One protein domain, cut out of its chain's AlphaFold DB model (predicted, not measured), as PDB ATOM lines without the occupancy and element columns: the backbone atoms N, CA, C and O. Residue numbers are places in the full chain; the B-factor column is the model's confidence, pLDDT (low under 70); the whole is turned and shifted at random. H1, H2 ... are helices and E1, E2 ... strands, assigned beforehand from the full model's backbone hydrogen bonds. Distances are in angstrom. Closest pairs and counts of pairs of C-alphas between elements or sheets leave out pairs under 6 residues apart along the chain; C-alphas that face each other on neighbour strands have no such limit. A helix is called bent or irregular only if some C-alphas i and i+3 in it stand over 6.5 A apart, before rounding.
ATOM      1  N   MET A   1     200.812 218.518 239.998       93.25
ATOM      2  CA  MET A   1     202.256 218.687 240.254       93.25
ATOM      3  C   MET A   1     203.006 218.320 238.984       93.25
ATOM      4  O   MET A   1     202.473 217.555 238.196       93.25
ATOM      5  N   ARG A   2     204.193 218.884 238.753       96.06
ATOM      6  CA  ARG A   2     205.074 218.505 237.643       96.06
ATOM      7  C   ARG A   2     206.401 218.037 238.227       96.06
ATOM      8  O   ARG A   2     206.928 218.713 239.108       96.06
ATOM      9  N   TYR A   3     206.892 216.897 237.764       96.56
ATOM     10  CA  TYR A   3     208.149 216.294 238.196       96.56
ATOM     11  C   TYR A   3     209.156 216.433 237.065       96.56
ATOM     12  O   TYR A   3     208.929 215.927 235.968       96.56
ATOM     13  N   GLU A   4     210.245 217.138 237.343       96.38
ATOM     14  CA  GLU A   4     211.360 217.340 236.419       96.38
ATOM     15  C   GLU A   4     212.434 216.259 236.621       96.38
ATOM     16  O   GLU A   4     212.445 215.562 237.635       96.38
ATOM     17  N   GLY A   5     213.365 216.135 235.670       94.12
ATOM     18  CA  GLY A   5     214.478 215.177 235.758       94.12
ATOM     19  C   GLY A   5     214.111 213.747 235.345       94.12
ATOM     20  O   GLY A   5     214.871 212.815 235.592       94.12
ATOM     21  N   MET A   6     212.965 213.568 234.685       96.44
ATOM     22  CA  MET A   6     212.533 212.291 234.117       96.44
ATOM     23  C   MET A   6     213.238 212.062 232.778       96.44
ATOM     24  O   MET A   6     212.637 212.225 231.725       96.44
ATOM     25  N   GLU A   7     214.534 211.747 232.810       96.50
ATOM     26  CA  GLU A   7     215.442 211.730 231.646       96.50
ATOM     27  C   GLU A   7     214.921 211.006 230.396       96.50
ATOM     28  O   GLU A   7     215.230 211.407 229.273       96.50
ATOM     29  N   ASN A   8     214.126 209.956 230.585       96.44
ATOM     30  CA  ASN A   8     213.608 209.127 229.506       96.44
ATOM     31  C   ASN A   8     212.271 209.641 228.952       96.44
ATOM     32  O   ASN A   8     211.897 209.293 227.830       96.44
ATOM     33  N   ALA A   9     211.535 210.436 229.731       96.06
ATOM     34  CA  ALA A   9     210.227 210.954 229.358       96.06
ATOM     35  C   ALA A   9     210.338 212.134 228.372       96.06
ATOM     36  O   ALA A   9     211.292 212.918 228.426       96.06
ATOM     37  N   PRO A  10     209.344 212.334 227.485       94.62
ATOM     38  CA  PRO A  10     209.232 213.562 226.703       94.62
ATOM     39  C   PRO A  10     209.260 214.806 227.599       94.62
ATOM     40  O   PRO A  10     208.678 214.818 228.678       94.62
ATOM     41  N   GLU A  11     209.961 215.855 227.155       95.19
ATOM     42  CA  GLU A  11     210.259 217.064 227.954       95.19
ATOM     43  C   GLU A  11     211.049 216.824 229.252       95.19
ATOM     44  O   GLU A  11     211.218 217.756 230.033       95.19
ATOM     45  N   ARG A  12     211.570 215.614 229.475       96.94
ATOM     46  CA  ARG A  12     212.226 215.207 230.723       96.94
ATOM     47  C   ARG A  12     211.339 215.407 231.958       96.94
ATOM     48  O   ARG A  12     211.842 215.693 233.048       96.94
ATOM     49  N   ALA A  13     210.023 215.268 231.780       97.62
ATOM     50  CA  ALA A  13     209.048 215.525 232.828       97.62
ATOM     51  C   ALA A  13     207.793 214.648 232.729       97.62
ATOM     52  O   ALA A  13     207.411 214.179 231.654       97.62
ATOM     53  N   VAL A  14     207.119 214.495 233.867       98.00
ATOM     54  CA  VAL A  14     205.756 213.950 233.984       98.00
ATOM     55  C   VAL A  14     204.929 214.829 234.917       98.00
ATOM     56  O   VAL A  14     205.464 215.637 235.678       98.00
ATOM     57  N   GLU A  15     203.613 214.696 234.861       97.75
ATOM     58  CA  GLU A  15     202.672 215.499 235.638       97.75
ATOM     59  C   GLU A  15     201.754 214.604 236.466       97.75
ATOM     60  O   GLU A  15     201.581 213.424 236.182       97.75
ATOM     61  N   SER A  16     201.190 215.156 237.532       96.88
ATOM     62  CA  SER A  16     200.226 214.460 238.377       96.88
ATOM     63  C   SER A  16     199.140 215.372 238.905       96.88
ATOM     64  O   SER A  16     199.283 216.599 238.984       96.88
ATOM     65  N   CYS A  17     198.070 214.753 239.363       96.19
ATOM     66  CA  CYS A  17     197.013 215.400 240.118       96.19
ATOM     67  C   CYS A  17     196.387 214.408 241.093       96.19
ATOM     68  O   CYS A  17     196.439 213.192 240.905       96.19
ATOM     69  N   ILE A  18     195.831 214.967 242.165       97.12
ATOM     70  CA  ILE A  18     195.134 214.221 243.204       97.12
ATOM     71  C   ILE A  18     193.769 214.870 243.381       97.12
ATOM     72  O   ILE A  18     193.678 216.087 243.563       97.12
ATOM     73  N   TRP A  19     192.723 214.057 243.330       97.50
ATOM     74  CA  TRP A  19     191.362 214.456 243.651       97.50
ATOM     75  C   TRP A  19     190.961 213.817 244.967       97.50
ATOM     76  O   TRP A  19     191.177 212.627 245.177       97.50
ATOM     77  N   PHE A  20     190.373 214.620 245.844       97.38
ATOM     78  CA  PHE A  20     189.914 214.181 247.152       97.38
ATOM     79  C   PHE A  20     188.403 213.965 247.099       97.38
ATOM     80  O   PHE A  20     187.658 214.864 246.701       97.38
ATOM     81  N   TYR A  21     187.972 212.771 247.486       97.44
ATOM     82  CA  TYR A  21     186.578 212.357 247.568       97.44
ATOM     83  C   TYR A  21     186.249 211.949 249.004       97.44
ATOM     84  O   TYR A  21     187.113 211.918 249.876       97.44
ATOM     85  N   ASP A  22     184.987 211.616 249.260       97.25
ATOM     86  CA  ASP A  22     184.625 211.033 250.546       97.25
ATOM     87  C   ASP A  22     185.230 209.620 250.675       97.25
ATOM     88  O   ASP A  22     185.072 208.780 249.785       97.25
ATOM     89  N   GLY A  23     185.984 209.383 251.749       96.38
ATOM     90  CA  GLY A  23     186.642 208.106 252.062       96.38
ATOM     91  C   GLY A  23     187.864 207.712 251.215       96.38
ATOM     92  O   GLY A  23     188.507 206.704 251.518       96.38
ATOM     93  N   SER A  24     188.221 208.457 250.162       97.50
ATOM     94  CA  SER A  24     189.393 208.136 249.331       97.50
ATOM     95  C   SER A  24     189.914 209.316 248.514       97.50
ATOM     96  O   SER A  24     189.220 210.302 248.279       97.50
ATOM     97  N   ALA A  25     191.145 209.197 248.027       97.62
ATOM     98  CA  ALA A  25     191.685 210.047 246.977       97.62
ATOM     99  C   ALA A  25     191.926 209.243 245.696       97.62
ATOM    100  O   ALA A  25     192.285 208.070 245.742       97.62
ATOM    101  N   GLU A  26     191.778 209.885 244.545       97.62
ATOM    102  CA  GLU A  26     192.278 209.365 243.274       97.62
ATOM    103  C   GLU A  26     193.553 210.117 242.920       97.62
ATOM    104  O   GLU A  26     193.556 211.348 242.889       97.62
ATOM    105  N   ALA A  27     194.627 209.388 242.643       97.19
ATOM    106  CA  ALA A  27     195.878 209.959 242.173       97.19
ATOM    107  C   ALA A  27     196.140 209.515 240.737       97.19
ATOM    108  O   ALA A  27     196.017 208.333 240.401       97.19
ATOM    109  N   ARG A  28     196.533 210.471 239.895       97.25
ATOM    110  CA  ARG A  28     196.950 210.224 238.515       97.25
ATOM    111  C   ARG A  28     198.336 210.777 238.281       97.25
ATOM    112  O   ARG A  28     198.621 211.896 238.696       97.25
ATOM    113  N   VAL A  29     199.154 210.020 237.560       97.62
ATOM    114  CA  VAL A  29     200.423 210.476 236.985       97.62
ATOM    115  C   VAL A  29     200.373 210.223 235.484       97.62
ATOM    116  O   VAL A  29     199.966 209.150 235.048       97.62
ATOM    117  N   TYR A  30     200.731 211.213 234.683       97.50
ATOM    118  CA  TYR A  30     200.576 211.189 233.233       97.50
ATOM    119  C   TYR A  30     201.725 211.928 232.555       97.50
ATOM    120  O   TYR A  30     202.403 212.771 233.147       97.50
ATOM    121  N   TYR A  31     201.972 211.586 231.293       97.50
ATOM    122  CA  TYR A  31     202.967 212.297 230.498       97.50
ATOM    123  C   TYR A  31     202.501 213.710 230.142       97.50
ATOM    124  O   TYR A  31     201.310 213.996 230.075       97.50
ATOM    125  N   THR A  32     203.457 214.600 229.888       96.00
ATOM    126  CA  THR A  32     203.181 216.007 229.569       96.00
ATOM    127  C   THR A  32     202.416 216.175 228.254       96.00
ATOM    128  O   THR A  32     202.410 215.308 227.380       96.00
ATOM    129  N   LYS A  33     201.846 217.364 228.043       93.06
ATOM    130  CA  LYS A  33     201.087 217.701 226.827       93.06
ATOM    131  C   LYS A  33     201.840 217.467 225.506       93.06
ATOM    132  O   LYS A  33     201.199 217.281 224.469       93.06
ATOM    133  N   SER A  34     203.175 217.532 225.469       91.12
ATOM    134  CA  SER A  34     203.915 217.179 224.245       91.12
ATOM    135  C   SER A  34     203.830 215.694 223.923       91.12
ATOM    136  O   SER A  34     203.706 215.350 222.748       91.12
ATOM    137  N   ALA A  35     203.830 214.831 224.937       93.56
ATOM    138  CA  ALA A  35     203.650 213.401 224.772       93.56
ATOM    139  C   ALA A  35     202.272 213.073 224.190       93.56
ATOM    140  O   ALA A  35     202.191 212.286 223.248       93.56
ATOM    141  N   SER A  36     201.206 213.733 224.653       91.75
ATOM    142  CA  SER A  36     199.840 213.522 224.142       91.75
ATOM    143  C   SER A  36     199.734 213.811 222.639       91.75
ATOM    144  O   SER A  36     199.027 213.119 221.910       91.75
ATOM    145  N   LYS A  37     200.521 214.769 222.118       90.88
ATOM    146  CA  LYS A  37     200.606 215.029 220.666       90.88
ATOM    147  C   LYS A  37     201.212 213.858 219.890       90.88
ATOM    148  O   LYS A  37     200.786 213.611 218.766       90.88
ATOM    149  N   ILE A  38     202.194 213.166 220.469       91.94
ATOM    150  CA  ILE A  38     202.804 211.967 219.877       91.94
ATOM    151  C   ILE A  38     201.788 210.820 219.907       91.94
ATOM    152  O   ILE A  38     201.542 210.192 218.882       91.94
ATOM    153  N   ILE A  39     201.146 210.602 221.058       89.88
ATOM    154  CA  ILE A  39     200.165 209.527 221.271       89.88
ATOM    155  C   ILE A  39     198.999 209.641 220.282       89.88
ATOM    156  O   ILE A  39     198.620 208.656 219.647       89.88
ATOM    157  N   LYS A  40     198.467 210.851 220.090       85.75
ATOM    158  CA  LYS A  40     197.353 211.116 219.171       85.75
ATOM    159  C   LYS A  40     197.651 210.757 217.709       85.75
ATOM    160  O   LYS A  40     196.725 210.424 216.976       85.75
ATOM    161  N   GLY A  41     198.912 210.841 217.283       72.38
ATOM    162  CA  GLY A  41     199.334 210.594 215.900       72.38
ATOM    163  C   GLY A  41     199.702 209.144 215.571       72.38
ATOM    164  O   GLY A  41     200.086 208.883 214.435       72.38
ATOM    165  N   SER A  42     199.627 208.225 216.537       67.69
ATOM    166  CA  SER A  42     200.095 206.837 216.393       67.69
ATOM    167  C   SER A  42     198.983 205.857 215.985       67.69
ATOM    168  O   SER A  42     197.824 206.020 216.381       67.69
ATOM    169  N   GLU A  43     199.326 204.831 215.194       62.88
ATOM    170  CA  GLU A  43     198.405 203.736 214.855       62.88
ATOM    171  C   GLU A  43     198.177 202.831 216.076       62.88
ATOM    172  O   GLU A  43     199.106 202.355 216.723       62.88
ATOM    173  N   GLN A  44     196.909 202.658 216.445       70.06
ATOM    174  CA  GLN A  44     196.529 202.483 217.848       70.06
ATOM    175  C   GLN A  44     196.571 201.037 218.372       70.06
ATOM    176  O   GLN A  44     196.486 200.844 219.577       70.06
ATOM    177  N   MET A  45     196.695 200.007 217.529       81.62
ATOM    178  CA  MET A  45     196.540 198.621 218.007       81.62
ATOM    179  C   MET A  45     197.738 198.142 218.842       81.62
ATOM    180  O   MET A  45     197.553 197.641 219.949       81.62
ATOM    181  N   GLU A  46     198.963 198.373 218.363       90.62
ATOM    182  CA  GLU A  46     200.188 197.908 219.033       90.62
ATOM    183  C   GLU A  46     200.404 198.585 220.390       90.62
ATOM    184  O   GLU A  46     200.885 197.955 221.332       90.62
ATOM    185  N   ILE A  47     200.003 199.856 220.531       91.75
ATOM    186  CA  ILE A  47     200.088 200.530 221.828       91.75
ATOM    187  C   ILE A  47     199.138 199.886 222.839       91.75
ATOM    188  O   ILE A  47     199.550 199.660 223.970       91.75
ATOM    189  N   TYR A  48     197.910 199.513 222.465       92.50
ATOM    190  CA  TYR A  48     197.009 198.829 223.399       92.50
ATOM    191  C   TYR A  48     197.537 197.451 223.806       92.50
ATOM    192  O   TYR A  48     197.419 197.079 224.975       92.50
ATOM    193  N   GLU A  49     198.176 196.720 222.890       95.38
ATOM    194  CA  GLU A  49     198.856 195.465 223.223       95.38
ATOM    195  C   GLU A  49     200.011 195.681 224.205       95.38
ATOM    196  O   GLU A  49     200.125 194.950 225.194       95.38
ATOM    197  N   LEU A  50     200.832 196.714 223.987       96.31
ATOM    198  CA  LEU A  50     201.911 197.073 224.903       96.31
ATOM    199  C   LEU A  50     201.370 197.472 226.282       96.31
ATOM    200  O   LEU A  50     201.885 197.008 227.296       96.31
ATOM    201  N   LEU A  51     200.316 198.290 226.343       95.75
ATOM    202  CA  LEU A  51     199.692 198.696 227.606       95.75
ATOM    203  C   LEU A  51     199.099 197.502 228.358       95.75
ATOM    204  O   LEU A  51     199.225 197.427 229.580       95.75
ATOM    205  N   ASN A  52     198.480 196.556 227.650       96.31
ATOM    206  CA  ASN A  52     197.977 195.328 228.260       96.31
ATOM    207  C   ASN A  52     199.125 194.491 228.843       96.31
ATOM    208  O   ASN A  52     199.046 194.052 229.989       96.31
ATOM    209  N   TYR A  53     200.223 194.340 228.094       97.31
ATOM    210  CA  TYR A  53     201.428 193.672 228.584       97.31
ATOM    211  C   TYR A  53     201.987 194.344 229.844       97.31
ATOM    212  O   TYR A  53     202.246 193.661 230.835       97.31
ATOM    213  N   ILE A  54     202.120 195.676 229.836       97.19
ATOM    214  CA  ILE A  54     202.649 196.438 230.972       97.19
ATOM    215  C   ILE A  54     201.793 196.224 232.222       97.19
ATOM    216  O   ILE A  54     202.323 195.830 233.260       97.19
ATOM    217  N   ASN A  55     200.474 196.426 232.112       96.31
ATOM    218  CA  ASN A  55     199.545 196.267 233.236       96.31
ATOM    219  C   ASN A  55     199.505 194.832 233.785       96.31
ATOM    220  O   ASN A  55     199.211 194.643 234.963       96.31
ATOM    221  N   ALA A  56     199.771 193.824 232.950       95.50
ATOM    222  CA  ALA A  56     199.807 192.427 233.371       95.50
ATOM    223  C   ALA A  56     201.121 192.026 234.067       95.50
ATOM    224  O   ALA A  56     201.139 191.019 234.773       95.50
ATOM    225  N   THR A  57     202.204 192.783 233.862       94.38
ATOM    226  CA  THR A  57     203.568 192.313 234.162       94.38
ATOM    227  C   THR A  57     204.294 193.168 235.196       94.38
ATOM    228  O   THR A  57     204.972 192.623 236.065       94.38
ATOM    229  N   PHE A  58     204.172 194.498 235.128       92.44
ATOM    230  CA  PHE A  58     205.006 195.406 235.919       92.44
ATOM    231  C   PHE A  58     204.189 196.156 236.962       92.44
ATOM    232  O   PHE A  58     203.383 197.028 236.633       92.44
ATOM    233  N   PHE A  59     204.478 195.865 238.226       90.62
ATOM    234  CA  PHE A  59     203.843 196.488 239.380       90.62
ATOM    235  C   PHE A  59     204.870 197.353 240.123       90.62
ATOM    236  O   PHE A  59     205.903 196.825 240.542       90.62
ATOM    237  N   PRO A  60     204.634 198.668 240.288       89.38
ATOM    238  CA  PRO A  60     205.565 199.522 241.009       89.38
ATOM    239  C   PRO A  60     205.661 199.107 242.483       89.38
ATOM    240  O   PRO A  60     204.651 198.818 243.128       89.38
ATOM    241  N   ARG A  61     206.881 199.106 243.020       86.88
ATOM    242  CA  ARG A  61     207.159 198.852 244.437       86.88
ATOM    243  C   ARG A  61     207.664 200.127 245.080       86.88
ATOM    244  O   ARG A  61     208.482 200.826 244.489       86.88
ATOM    245  N   THR A  62     207.197 200.401 246.290       83.19
ATOM    246  CA  THR A  62     207.804 201.440 247.117       83.19
ATOM    247  C   THR A  62     209.026 200.893 247.836       83.19
ATOM    248  O   THR A  62     209.125 199.690 248.086       83.19
ATOM    249  N   GLY A  63     209.970 201.771 248.139       78.06
ATOM    250  CA  GLY A  63     211.164 201.495 248.918       78.06
ATOM    251  C   GLY A  63     211.697 202.814 249.454       78.06
ATOM    252  O   GLY A  63     211.579 203.843 248.796       78.06
ATOM    253  N   ASP A  64     212.280 202.779 250.642       74.56
ATOM    254  CA  ASP A  64     212.622 203.981 251.404       74.56
ATOM    255  C   ASP A  64     213.802 204.811 250.864       74.56
ATOM    256  O   ASP A  64     214.167 205.830 251.447       74.56
ATOM    257  N   GLY A  65     214.453 204.359 249.788       66.69
ATOM    258  CA  GLY A  65     215.582 205.054 249.164       66.69
ATOM    259  C   GLY A  65     216.847 205.165 250.031       66.69
ATOM    260  O   GLY A  65     217.836 205.734 249.570       66.69
ATOM    261  N   VAL A  66     216.856 204.610 251.249       69.25
ATOM    262  CA  VAL A  66     217.991 204.626 252.197       69.25
ATOM    263  C   VAL A  66     218.438 203.221 252.613       69.25
ATOM    264  O   VAL A  66     219.179 203.059 253.579       69.25
ATOM    265  N   GLY A  67     218.049 202.202 251.843       62.09
ATOM    266  CA  GLY A  67     218.506 200.827 252.032       62.09
ATOM    267  C   GLY A  67     217.743 200.074 253.120       62.09
ATOM    268  O   GLY A  67     218.364 199.292 253.834       62.09
ATOM    269  N   GLN A  68     216.425 200.285 253.223       64.25
ATOM    270  CA  GLN A  68     215.514 199.643 254.189       64.25
ATOM    271  C   GLN A  68     215.725 200.091 255.652       64.25
ATOM    272  O   GLN A  68     215.513 199.331 256.593       64.25
ATOM    273  N   GLY A  69     216.157 201.335 255.867       65.06
ATOM    274  CA  GLY A  69     216.250 201.962 257.186       65.06
ATOM    275  C   GLY A  69     214.930 202.512 257.753       65.06
ATOM    276  O   GLY A  69     214.841 202.679 258.968       65.06
ATOM    277  N   LEU A  70     213.923 202.807 256.918       74.19
ATOM    278  CA  LEU A  70     212.612 203.334 257.339       74.19
ATOM    279  C   LEU A  70     211.477 202.322 257.149       74.19
ATOM    280  O   LEU A  70     210.658 202.170 258.053       74.19
ATOM    281  N   TYR A  71     211.424 201.642 256.002       78.06
ATOM    282  CA  TYR A  71     210.453 200.582 255.717       78.06
ATOM    283  C   TYR A  71     210.949 199.654 254.597       78.06
ATOM    284  O   TYR A  71     211.754 200.044 253.745       78.06
ATOM    285  N   ASP A  72     210.448 198.417 254.590       80.62
ATOM    286  CA  ASP A  72     210.805 197.401 253.598       80.62
ATOM    287  C   ASP A  72     210.166 197.669 252.230       80.62
ATOM    288  O   ASP A  72     209.071 198.223 252.121       80.62
ATOM    289  N   SER A  73     210.815 197.205 251.157       83.75
ATOM    290  CA  SER A  73     210.245 197.370 249.821       83.75
ATOM    291  C   SER A  73     208.976 196.537 249.621       83.75
ATOM    292  O   SER A  73     209.016 195.303 249.658       83.75
ATOM    293  N   GLN A  74     207.864 197.200 249.300       84.56
ATOM    294  CA  GLN A  74     206.535 196.587 249.267       84.56
ATOM    295  C   GLN A  74     205.665 197.072 248.101       84.56
ATOM    296  O   GLN A  74     205.872 198.149 247.539       84.56
ATOM    297  N   TYR A  75     204.674 196.257 247.736       88.31
ATOM    298  CA  TYR A  75     203.589 196.661 246.843       88.31
ATOM    299  C   TYR A  75     202.524 197.372 247.669       88.31
ATOM    300  O   TYR A  75     201.969 196.769 248.585       88.31
ATOM    301  N   LEU A  76     202.251 198.635 247.348       89.75
ATOM    302  CA  LEU A  76     201.331 199.459 248.132       89.75
ATOM    303  C   LEU A  76     199.970 199.596 247.446       89.75
ATOM    304  O   LEU A  76     198.948 199.172 247.980       89.75
ATOM    305  N   TYR A  77     199.970 200.122 246.221       91.50
ATOM    306  CA  TYR A  77     198.770 200.297 245.411       91.50
ATOM    307  C   TYR A  77     198.959 199.700 244.021       91.50
ATOM    308  O   TYR A  77     200.056 199.696 243.465       91.50
ATOM    309  N   LEU A  78     197.856 199.230 243.441       90.31
ATOM    310  CA  LEU A  78     197.800 198.795 242.051       90.31
ATOM    311  C   LEU A  78     197.057 199.851 241.240       90.31
ATOM    312  O   LEU A  78     195.840 200.000 241.360       90.31
ATOM    313  N   GLY A  79     197.796 200.595 240.425       93.06
ATOM    314  CA  GLY A  79     197.216 201.493 239.439       93.06
ATOM    315  C   GLY A  79     196.979 200.825 238.086       93.06
ATOM    316  O   GLY A  79     197.424 199.706 237.828       93.06
ATOM    317  N   ARG A  80     196.285 201.540 237.201       95.31
ATOM    318  CA  ARG A  80     196.052 201.154 235.803       95.31
ATOM    319  C   ARG A  80     196.686 202.172 234.876       95.31
ATOM    320  O   ARG A  80     196.404 203.362 235.016       95.31
ATOM    321  N   LEU A  81     197.485 201.701 233.924       96.88
ATOM    322  CA  LEU A  81     198.044 202.506 232.843       96.88
ATOM    323  C   LEU A  81     197.122 202.439 231.624       96.88
ATOM    324  O   LEU A  81     196.891 201.360 231.080       96.88
ATOM    325  N   TYR A  82     196.593 203.573 231.185       94.94
ATOM    326  CA  TYR A  82     195.668 203.633 230.056       94.94
ATOM    327  C   TYR A  82     195.726 204.982 229.346       94.94
ATOM    328  O   TYR A  82     196.178 205.985 229.898       94.94
ATOM    329  N   LYS A  83     195.242 204.997 228.106       93.56
ATOM    330  CA  LYS A  83     195.043 206.216 227.327       93.56
ATOM    331  C   LYS A  83     193.662 206.809 227.631       93.56
ATOM    332  O   LYS A  83     192.683 206.067 227.623       93.56
ATOM    333  N   THR A  84     193.565 208.109 227.897       91.81
ATOM    334  CA  THR A  84     192.279 208.772 228.160       91.81
ATOM    335  C   THR A  84     191.428 208.905 226.892       91.81
ATOM    336  O   THR A  84     191.946 209.083 225.788       91.81
ATOM    337  N   GLU A  85     190.102 208.844 227.055       86.44
ATOM    338  CA  GLU A  85     189.107 209.020 225.978       86.44
ATOM    339  C   GLU A  85     188.346 210.358 226.075       86.44
ATOM    340  O   GLU A  85     187.318 210.567 225.437       86.44
ATOM    341  N   ASP A  86     188.856 211.301 226.863       85.00
ATOM    342  CA  ASP A  86     188.271 212.628 227.109       85.00
ATOM    343  C   ASP A  86     188.675 213.690 226.067       85.00
ATOM    344  O   ASP A  86     188.407 214.880 226.233       85.00
ATOM    345  N   GLY A  87     189.306 213.262 224.970       81.19
ATOM    346  CA  GLY A  87     189.756 214.123 223.873       81.19
ATOM    347  C   GLY A  87     191.153 214.728 224.056       81.19
ATOM    348  O   GLY A  87     191.621 215.421 223.144       81.19
ATOM    349  N   TYR A  88     191.823 214.455 225.182       86.12
ATOM    350  CA  TYR A  88     193.209 214.869 225.422       86.12
ATOM    351  C   TYR A  88     194.243 213.824 224.976       86.12
ATOM    352  O   TYR A  88     195.365 214.210 224.645       86.12
ATOM    353  N   ASP A  89     193.843 212.549 224.856       87.25
ATOM    354  CA  ASP A  89     194.704 211.429 224.443       87.25
ATOM    355  C   ASP A  89     195.921 211.237 225.381       87.25
ATOM    356  O   ASP A  89     197.011 210.860 224.940       87.25
ATOM    357  N   ASP A  90     195.747 211.497 226.679       92.81
ATOM    358  CA  ASP A  90     196.816 211.412 227.671       92.81
ATOM    359  C   ASP A  90     197.078 209.957 228.060       92.81
ATOM    360  O   ASP A  90     196.149 209.188 228.310       92.81
ATOM    361  N   LEU A  91     198.349 209.568 228.173       95.81
ATOM    362  CA  LEU A  91     198.713 208.268 228.728       95.81
ATOM    363  C   LEU A  91     198.956 208.405 230.233       95.81
ATOM    364  O   LEU A  91     199.867 209.113 230.666       95.81
ATOM    365  N   THR A  92     198.105 207.739 231.009       96.81
ATOM    366  CA  THR A  92     197.879 208.017 232.428       96.81
ATOM    367  C   THR A  92     197.936 206.747 233.263       96.81
ATOM    368  O   THR A  92     197.301 205.749 232.927       96.81
ATOM    369  N   TYR A  93     198.648 206.802 234.384       97.81
ATOM    370  CA  TYR A  93     198.628 205.807 235.448       97.81
ATOM    371  C   TYR A  93     197.766 206.307 236.610       97.81
ATOM    372  O   TYR A  93     198.069 207.337 237.210       97.81
ATOM    373  N   THR A  94     196.680 205.592 236.914       97.19
ATOM    374  CA  THR A  94     195.683 206.003 237.921       97.19
ATOM    375  C   THR A  94     195.552 204.977 239.026       97.19
ATOM    376  O   THR A  94     195.454 203.786 238.737       97.19
ATOM    377  N   MET A  95     195.456 205.433 240.270       96.38
ATOM    378  CA  MET A  95     195.174 204.603 241.442       96.38
ATOM    379  C   MET A  95     194.193 205.294 242.391       96.38
ATOM    380  O   MET A  95     194.081 206.521 242.408       96.38
ATOM    381  N   VAL A  96     193.512 204.490 243.206       97.12
ATOM    382  CA  VAL A  96     192.650 204.960 244.294       97.12
ATOM    383  C   VAL A  96     193.331 204.650 245.619       97.12
ATOM    384  O   VAL A  96     193.822 203.541 245.823       97.12
ATOM    385  N   ILE A  97     193.340 205.632 246.513       96.94
ATOM    386  CA  ILE A  97     193.949 205.579 247.836       96.94
ATOM    387  C   ILE A  97     192.833 205.722 248.873       96.94
ATOM    388  O   ILE A  97     192.351 206.836 249.096       96.94
ATOM    389  N   PRO A  98     192.398 204.621 249.505       97.19
ATOM    390  CA  PRO A  98     191.505 204.689 250.656       97.19
ATOM    391  C   PRO A  98     192.169 205.457 251.802       97.19
ATOM    392  O   PRO A  98     193.348 205.234 252.087       97.19
ATOM    393  N   TYR A  99     191.427 206.330 252.483       97.12
ATOM    394  CA  TYR A  99     191.988 207.101 253.599       97.12
ATOM    395  C   TYR A  99     192.415 206.216 254.767       97.12
ATOM    396  O   TYR A  99     193.504 206.424 255.292       97.12
ATOM    397  N   ASP A 100     191.669 205.149 255.057       96.62
ATOM    398  CA  ASP A 100     192.060 204.153 256.060       96.62
ATOM    399  C   ASP A 100     193.445 203.549 255.769       96.62
ATOM    400  O   ASP A 100     194.186 203.210 256.684       96.62
ATOM    401  N   PHE A 101     193.826 203.415 254.492       94.00
ATOM    402  CA  PHE A 101     195.129 202.857 254.113       94.00
ATOM    403  C   PHE A 101     196.215 203.928 254.171       94.00
ATOM    404  O   PHE A 101     197.321 203.659 254.629       94.00
ATOM    405  N   TYR A 102     195.891 205.151 253.751       94.38
ATOM    406  CA  TYR A 102     196.789 206.290 253.907       94.38
ATOM    407  C   TYR A 102     197.155 206.533 255.377       94.38
ATOM    408  O   TYR A 102     198.317 206.779 255.678       94.38
ATOM    409  N   GLU A 103     196.193 206.427 256.297       95.62
ATOM    410  CA  GLU A 103     196.429 206.601 257.736       95.62
ATOM    411  C   GLU A 103     197.361 205.531 258.325       95.62
ATOM    412  O   GLU A 103     198.100 205.819 259.269       95.62
ATOM    413  N   LEU A 104     197.368 204.320 257.759       93.81
ATOM    414  CA  LEU A 104     198.251 203.233 258.186       93.81
ATOM    415  C   LEU A 104     199.684 203.398 257.669       93.81
ATOM    416  O   LEU A 104     200.626 203.099 258.400       93.81
ATOM    417  N   THR A 105     199.850 203.860 256.427       92.94
ATOM    418  CA  THR A 105     201.156 203.957 255.748       92.94
ATOM    419  C   THR A 105     201.341 205.313 255.050       92.94
ATOM    420  O   THR A 105     201.430 205.380 253.816       92.94
ATOM    421  N   PRO A 106     201.339 206.437 255.794       93.50
ATOM    422  CA  PRO A 106     201.302 207.772 255.196       93.50
ATOM    423  C   PRO A 106     202.608 208.142 254.487       93.50
ATOM    424  O   PRO A 106     202.576 208.829 253.464       93.50
ATOM    425  N   ILE A 107     203.749 207.684 255.013       92.00
ATOM    426  CA  ILE A 107     205.079 207.964 254.456       92.00
ATOM    427  C   ILE A 107     205.266 207.171 253.167       92.00
ATOM    428  O   ILE A 107     205.573 207.744 252.127       92.00
ATOM    429  N   GLU A 108     204.979 205.874 253.206       93.25
ATOM    430  CA  GLU A 108     205.067 204.988 252.050       93.25
ATOM    431  C   GLU A 108     204.121 205.436 250.941       93.25
ATOM    432  O   GLU A 108     204.476 205.375 249.767       93.25
ATOM    433  N   THR A 109     202.936 205.942 251.297       93.94
ATOM    434  CA  THR A 109     202.007 206.519 250.319       93.94
ATOM    435  C   THR A 109     202.572 207.781 249.683       93.94
ATOM    436  O   THR A 109     202.482 207.945 248.466       93.94
ATOM    437  N   ALA A 110     203.162 208.677 250.478       92.81
ATOM    438  CA  ALA A 110     203.778 209.893 249.960       92.81
ATOM    439  C   ALA A 110     204.935 209.567 249.003       92.81
ATOM    440  O   ALA A 110     204.974 210.111 247.895       92.81
ATOM    441  N   ASP A 111     205.816 208.638 249.374       92.94
ATOM    442  CA  ASP A 111     206.921 208.177 248.526       92.94
ATOM    443  C   ASP A 111     206.403 207.492 247.259       92.94
ATOM    444  O   ASP A 111     206.855 207.791 246.150       92.94
ATOM    445  N   PHE A 112     205.392 206.627 247.383       93.56
ATOM    446  CA  PHE A 112     204.801 205.950 246.234       93.56
ATOM    447  C   PHE A 112     204.247 206.949 245.212       93.56
ATOM    448  O   PHE A 112     204.491 206.827 244.011       93.56
ATOM    449  N   LEU A 113     203.543 207.980 245.679       94.06
ATOM    450  CA  LEU A 113     202.960 209.003 244.814       94.06
ATOM    451  C   LEU A 113     203.988 209.954 244.202       94.06
ATOM    452  O   LEU A 113     203.804 210.403 243.070       94.06
ATOM    453  N   THR A 114     205.028 210.315 244.949       93.19
ATOM    454  CA  THR A 114     205.940 211.404 244.559       93.19
ATOM    455  C   THR A 114     207.248 210.931 243.944       93.19
ATOM    456  O   THR A 114     207.882 211.709 243.233       93.19
ATOM    457  N   ILE A 115     207.626 209.671 244.159       92.81
ATOM    458  CA  ILE A 115     208.868 209.078 243.655       92.81
ATOM    459  C   ILE A 115     208.538 207.918 242.721       92.81
ATOM    460  O   ILE A 115     208.881 207.954 241.541       92.81
ATOM    461  N   VAL A 116     207.819 206.913 243.227       94.06
ATOM    462  CA  VAL A 116     207.627 205.640 242.513       94.06
ATOM    463  C   VAL A 116     206.765 205.815 241.267       94.06
ATOM    464  O   VAL A 116     207.131 205.332 240.200       94.06
ATOM    465  N   CYS A 117     205.627 206.507 241.364       95.69
ATOM    466  CA  CYS A 117     204.734 206.684 240.218       95.69
ATOM    467  C   CYS A 117     205.367 207.527 239.089       95.69
ATOM    468  O   CYS A 117     205.271 207.112 237.931       95.69
ATOM    469  N   PRO A 118     206.040 208.664 239.368       96.31
ATOM    470  CA  PRO A 118     206.800 209.383 238.347       96.31
ATOM    471  C   PRO A 118     207.920 208.547 237.715       96.31
ATOM    472  O   PRO A 118     208.022 208.499 236.487       96.31
ATOM    473  N   ASP A 119     208.716 207.841 238.528       95.75
ATOM    474  CA  ASP A 119     209.796 206.975 238.035       95.75
ATOM    475  C   ASP A 119     209.266 205.811 237.186       95.75
ATOM    476  O   ASP A 119     209.844 205.473 236.153       95.75
ATOM    477  N   TYR A 120     208.115 205.243 237.550       96.38
ATOM    478  CA  TYR A 120     207.455 204.202 236.768       96.38
ATOM    479  C   TYR A 120     207.175 204.671 235.334       96.38
ATOM    480  O   TYR A 120     207.562 203.996 234.379       96.38
ATOM    481  N   LEU A 121     206.593 205.864 235.153       97.62
ATOM    482  CA  LEU A 121     206.399 206.436 233.816       97.62
ATOM    483  C   LEU A 121     207.735 206.741 233.129       97.62
ATOM    484  O   LEU A 121     207.882 206.484 231.930       97.62
ATOM    485  N   ASN A 122     208.725 207.258 233.853       97.50
ATOM    486  CA  ASN A 122     210.053 207.516 233.301       97.50
ATOM    487  C   ASN A 122     210.675 206.235 232.714       97.50
ATOM    488  O   ASN A 122     211.072 206.213 231.550       97.50
ATOM    489  N   ARG A 123     210.664 205.127 233.456       96.88
ATOM    490  CA  ARG A 123     211.202 203.827 233.017       96.88
ATOM    491  C   ARG A 123     210.458 203.245 231.821       96.88
ATOM    492  O   ARG A 123     211.086 202.701 230.920       96.88
ATOM    493  N   LEU A 124     209.143 203.421 231.743       97.69
ATOM    494  CA  LEU A 124     208.357 202.953 230.596       97.69
ATOM    495  C   LEU A 124     208.568 203.785 229.314       97.69
ATOM    496  O   LEU A 124     208.230 203.334 228.217       97.69
ATOM    497  N   SER A 125     209.117 204.997 229.435       97.44
ATOM    498  CA  SER A 125     209.082 206.008 228.370       97.44
ATOM    499  C   SER A 125     209.793 205.585 227.088       97.44
ATOM    500  O   SER A 125     209.251 205.788 226.004       97.44
ATOM    501  N   ILE A 126     210.990 204.993 227.178       97.00
ATOM    502  CA  ILE A 126     211.765 204.635 225.978       97.00
ATOM    503  C   ILE A 126     211.001 203.600 225.145       97.00
ATOM    504  O   ILE A 126     210.850 203.789 223.938       97.00
ATOM    505  N   GLY A 127     210.478 202.551 225.785       96.88
ATOM    506  CA  GLY A 127     209.679 201.524 225.121       96.88
ATOM    507  C   GLY A 127     208.405 202.095 224.497       96.88
ATOM    508  O   GLY A 127     208.151 201.887 223.312       96.88
ATOM    509  N   ILE A 128     207.640 202.877 225.264       96.88
ATOM    510  CA  ILE A 128     206.372 203.462 224.801       96.88
ATOM    511  C   ILE A 128     206.598 204.432 223.639       96.88
ATOM    512  O   ILE A 128     206.015 204.265 222.570       96.88
ATOM    513  N   PHE A 129     207.439 205.451 223.811       96.12
ATOM    514  CA  PHE A 129     207.606 206.484 222.785       96.12
ATOM    515  C   PHE A 129     208.456 206.013 221.611       96.12
ATOM    516  O   PHE A 129     208.274 206.510 220.501       96.12
ATOM    517  N   GLY A 130     209.343 205.036 221.810       95.56
ATOM    518  CA  GLY A 130     210.002 204.342 220.711       95.56
ATOM    519  C   GLY A 130     208.983 203.684 219.782       95.56
ATOM    520  O   GLY A 130     209.055 203.897 218.571       95.56
ATOM    521  N   LEU A 131     208.024 202.943 220.352       95.56
ATOM    522  CA  LEU A 131     206.954 202.286 219.598       95.56
ATOM    523  C   LEU A 131     206.046 203.313 218.912       95.56
ATOM    524  O   LEU A 131     205.857 203.258 217.702       95.56
ATOM    525  N   LEU A 132     205.548 204.309 219.657       94.38
ATOM    526  CA  LEU A 132     204.639 205.339 219.128       94.38
ATOM    527  C   LEU A 132     205.245 206.156 217.976       94.38
ATOM    528  O   LEU A 132     204.519 206.635 217.109       94.38
ATOM    529  N   LEU A 133     206.568 206.338 217.973       93.06
ATOM    530  CA  LEU A 133     207.296 207.039 216.912       93.06
ATOM    531  C   LEU A 133     207.717 206.115 215.755       93.06
ATOM    532  O   LEU A 133     208.412 206.578 214.851       93.06
ATOM    533  N   GLY A 134     207.362 204.826 215.795       92.38
ATOM    534  CA  GLY A 134     207.755 203.826 214.798       92.38
ATOM    535  C   GLY A 134     209.263 203.562 214.751       92.38
ATOM    536  O   GLY A 134     209.792 203.170 213.713       92.38
ATOM    537  N   LYS A 135     209.984 203.836 215.847       94.69
ATOM    538  CA  LYS A 135     211.446 203.672 215.930       94.69
ATOM    539  C   LYS A 135     211.865 202.265 216.338       94.69
ATOM    540  O   LYS A 135     212.992 201.879 216.043       94.69
ATOM    541  N   ILE A 136     210.993 201.553 217.044       96.31
ATOM    542  CA  ILE A 136     211.192 200.175 217.493       96.31
ATOM    543  C   ILE A 136     209.885 199.400 217.317       96.31
ATOM    544  O   ILE A 136     208.805 199.988 217.302       96.31
ATOM    545  N   SER A 137     209.997 198.084 217.203       96.50
ATOM    546  CA  SER A 137     208.867 197.155 217.191       96.50
ATOM    547  C   SER A 137     208.267 196.941 218.586       96.50
ATOM    548  O   SER A 137     208.889 197.248 219.606       96.50
ATOM    549  N   LEU A 138     207.072 196.342 218.638       96.56
ATOM    550  CA  LEU A 138     206.417 195.957 219.892       96.56
ATOM    551  C   LEU A 138     207.309 195.059 220.770       96.56
ATOM    552  O   LEU A 138     207.410 195.278 221.973       96.56
ATOM    553  N   GLU A 139     207.994 194.076 220.181       97.88
ATOM    554  CA  GLU A 139     208.867 193.157 220.926       97.88
ATOM    555  C   GLU A 139     210.115 193.858 221.481       97.88
ATOM    556  O   GLU A 139     210.525 193.613 222.617       97.88
ATOM    557  N   GLU A 140     210.694 194.790 220.723       98.12
ATOM    558  CA  GLU A 140     211.796 195.623 221.211       98.12
ATOM    559  C   GLU A 140     211.343 196.558 222.340       98.12
ATOM    560  O   GLU A 140     212.091 196.754 223.299       98.12
ATOM    561  N   ALA A 141     210.116 197.085 222.270       97.75
ATOM    562  CA  ALA A 141     209.531 197.893 223.336       97.75
ATOM    563  C   ALA A 141     209.343 197.081 224.628       97.75
ATOM    564  O   ALA A 141     209.753 197.541 225.695       97.75
ATOM    565  N   LYS A 142     208.798 195.858 224.540       97.94
ATOM    566  CA  LYS A 142     208.655 194.945 225.690       97.94
ATOM    567  C   LYS A 142     210.006 194.636 226.329       97.94
ATOM    568  O   LYS A 142     210.175 194.854 227.526       97.94
ATOM    569  N   LYS A 143     210.996 194.236 225.524       97.88
ATOM    570  CA  LYS A 143     212.355 193.932 226.000       97.88
ATOM    571  C   LYS A 143     213.039 195.144 226.636       97.88
ATOM    572  O   LYS A 143     213.760 195.007 227.627       97.88
ATOM    573  N   ASN A 144     212.843 196.335 226.067       97.12
ATOM    574  CA  ASN A 144     213.364 197.566 226.650       97.12
ATOM    575  C   ASN A 144     212.786 197.782 228.051       97.12
ATOM    576  O   ASN A 144     213.559 197.969 228.986       97.12
ATOM    577  N   ILE A 145     211.463 197.687 228.193       97.06
ATOM    578  CA  ILE A 145     210.775 197.832 229.477       97.06
ATOM    579  C   ILE A 145     211.263 196.774 230.469       97.06
ATOM    580  O   ILE A 145     211.678 197.136 231.562       97.06
ATOM    581  N   GLU A 146     211.326 195.500 230.088       96.56
ATOM    582  CA  GLU A 146     211.868 194.432 230.944       96.56
ATOM    583  C   GLU A 146     213.254 194.776 231.492       96.56
ATOM    584  O   GLU A 146     213.491 194.634 232.686       96.56
ATOM    585  N   THR A 147     214.142 195.309 230.649       95.12
ATOM    586  CA  THR A 147     215.493 195.727 231.060       95.12
ATOM    587  C   THR A 147     215.462 196.898 232.045       95.12
ATOM    588  O   THR A 147     216.331 197.016 232.903       95.12
ATOM    589  N   GLN A 148     214.473 197.789 231.941       92.81
ATOM    590  CA  GLN A 148     214.297 198.870 232.913       92.81
ATOM    591  C   GLN A 148     213.777 198.355 234.258       92.81
ATOM    592  O   GLN A 148     213.948 199.056 235.252       92.81
TER     593      GLN A 148
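This is residues 1 to 148 of the 151 residues of an uncharacterized protein of Ligilactobacillus ruminis (UniProt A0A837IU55). A twisted antiparallel sheet of five strands has one long kinked helix, H4, lying over one of its faces, with H2 over the edge strand E4 on that same face and H5 folded back on the last part of H4, away from the sheet. The other face is largely bare, with the short H1 at one end beside the strands, and the small H3 only grazes the sheet at the other end. The printed part has 148 residues with five named helices and five named strands, in the chain order E1 E2 E3 H1 H2 E4 E5 H3 H4 H5; across the sheet the order is E1 E2 E3 E5 E4. The class is mixed, helices and strands. The whole is compact, with a radius of gyration of the C-alphas of 15.5 A and spans of 44 by 34 by 27 A.

The sheet has edge strands E1, residues 2 to 4, and E4, residues 80 to 83, and inner strands E2, residues 13 to 21, E3, residues 24 to 31, and E5, residues 91 to 98. E1, E2 and E3 form a meander, each strand the antiparallel neighbour of the one before. In the hairpin E1 and E2, N 3 and O 14 are 2.8 A apart, within hydrogen-bond range. In the hairpin E2 and E3, N 17 and O 28 are at 3.0 A and N 26 and O 19 at 2.9 A. E3 and E5 are antiparallel at 163 degrees, with N 27 and O 95 at 2.9 A. In the hairpin E4 and E5, N 82 and O 92 are at 2.9 A. H4, residues 106 to 132, is on the sheet; its closest C-alphas to E3 are those of Val 29 and Cys 117, 6.6 A apart. H2, residues 44 to 57, is on the same face at a height over the sheet of 8.2 A, over E4 and along the strands, at 7 degrees to E4 on the local plane. H2 and H4 make two layers with the sheet, helices on one face of it. H1, residues 33 to 40, and H4 lie on opposite faces; H1 is over none of the strands. H1 only just touches H4, with 3 pairs of C-alphas within 8 A, the closest being Ile 39 and Leu 132 at 6.5 A. H5, residues 138 to 148, is not on the sheet. H4 and H5 are a helical hairpin, at a shallow tilt of 35.0 degrees, only just short of steep; H4 touches H5 with residues 123 to 131 alone, and the closest C-alphas, of Gly 127 and Ala 141, are 4.0 A apart. H2 touches H4 with residues 47 to 50 alone, at a steep tilt of 38 degrees, opposite ways; the closest C-alphas are those of Ile 47 and Leu 132, 7.2 A. H2, H4 and H5 form a bundle, up and down, each running against the one before it. H4 is the hub, touching three helices. H3, residues 99 to 104, is close to H4 but not clearly touching, with the C-alphas of Tyr 102 and Thr 109 at 6.3 A. Every O i to N i+4 pair is within hydrogen-bond range in H2 and H5; the counts are 3 of 4 in H1, 1 of 2 in H3 and 19 of 23 in H4.

E1 begins at C-alpha 2, (205.074, 218.505, 237.643). E2 is 27.1 A long, E3 23.6 A and E5 23.4 A; E1 and E4 are shorter. H4 is 36.3 A long, from C-alpha 106 at (201.302, 207.772, 255.196), and is irregular: it has a kink of 43 degrees near residue 126, and C-alphas 123 and 126 are 7.1 A apart. H2 is 20.5 A long and H5 15.5 A, ending at C-alpha 148, (214.297, 198.870, 232.913). H1 and H3 are shorter.

The two C-alphas farthest apart are those of Glu 43 and Gly 69, 46.0 A. The printed part has no cut. The link from H2 to E4, residues 58 to 79, is long. Mean pLDDT of the printed part is 92.1; residues 42 to 43 and 65 to 69 are under 70.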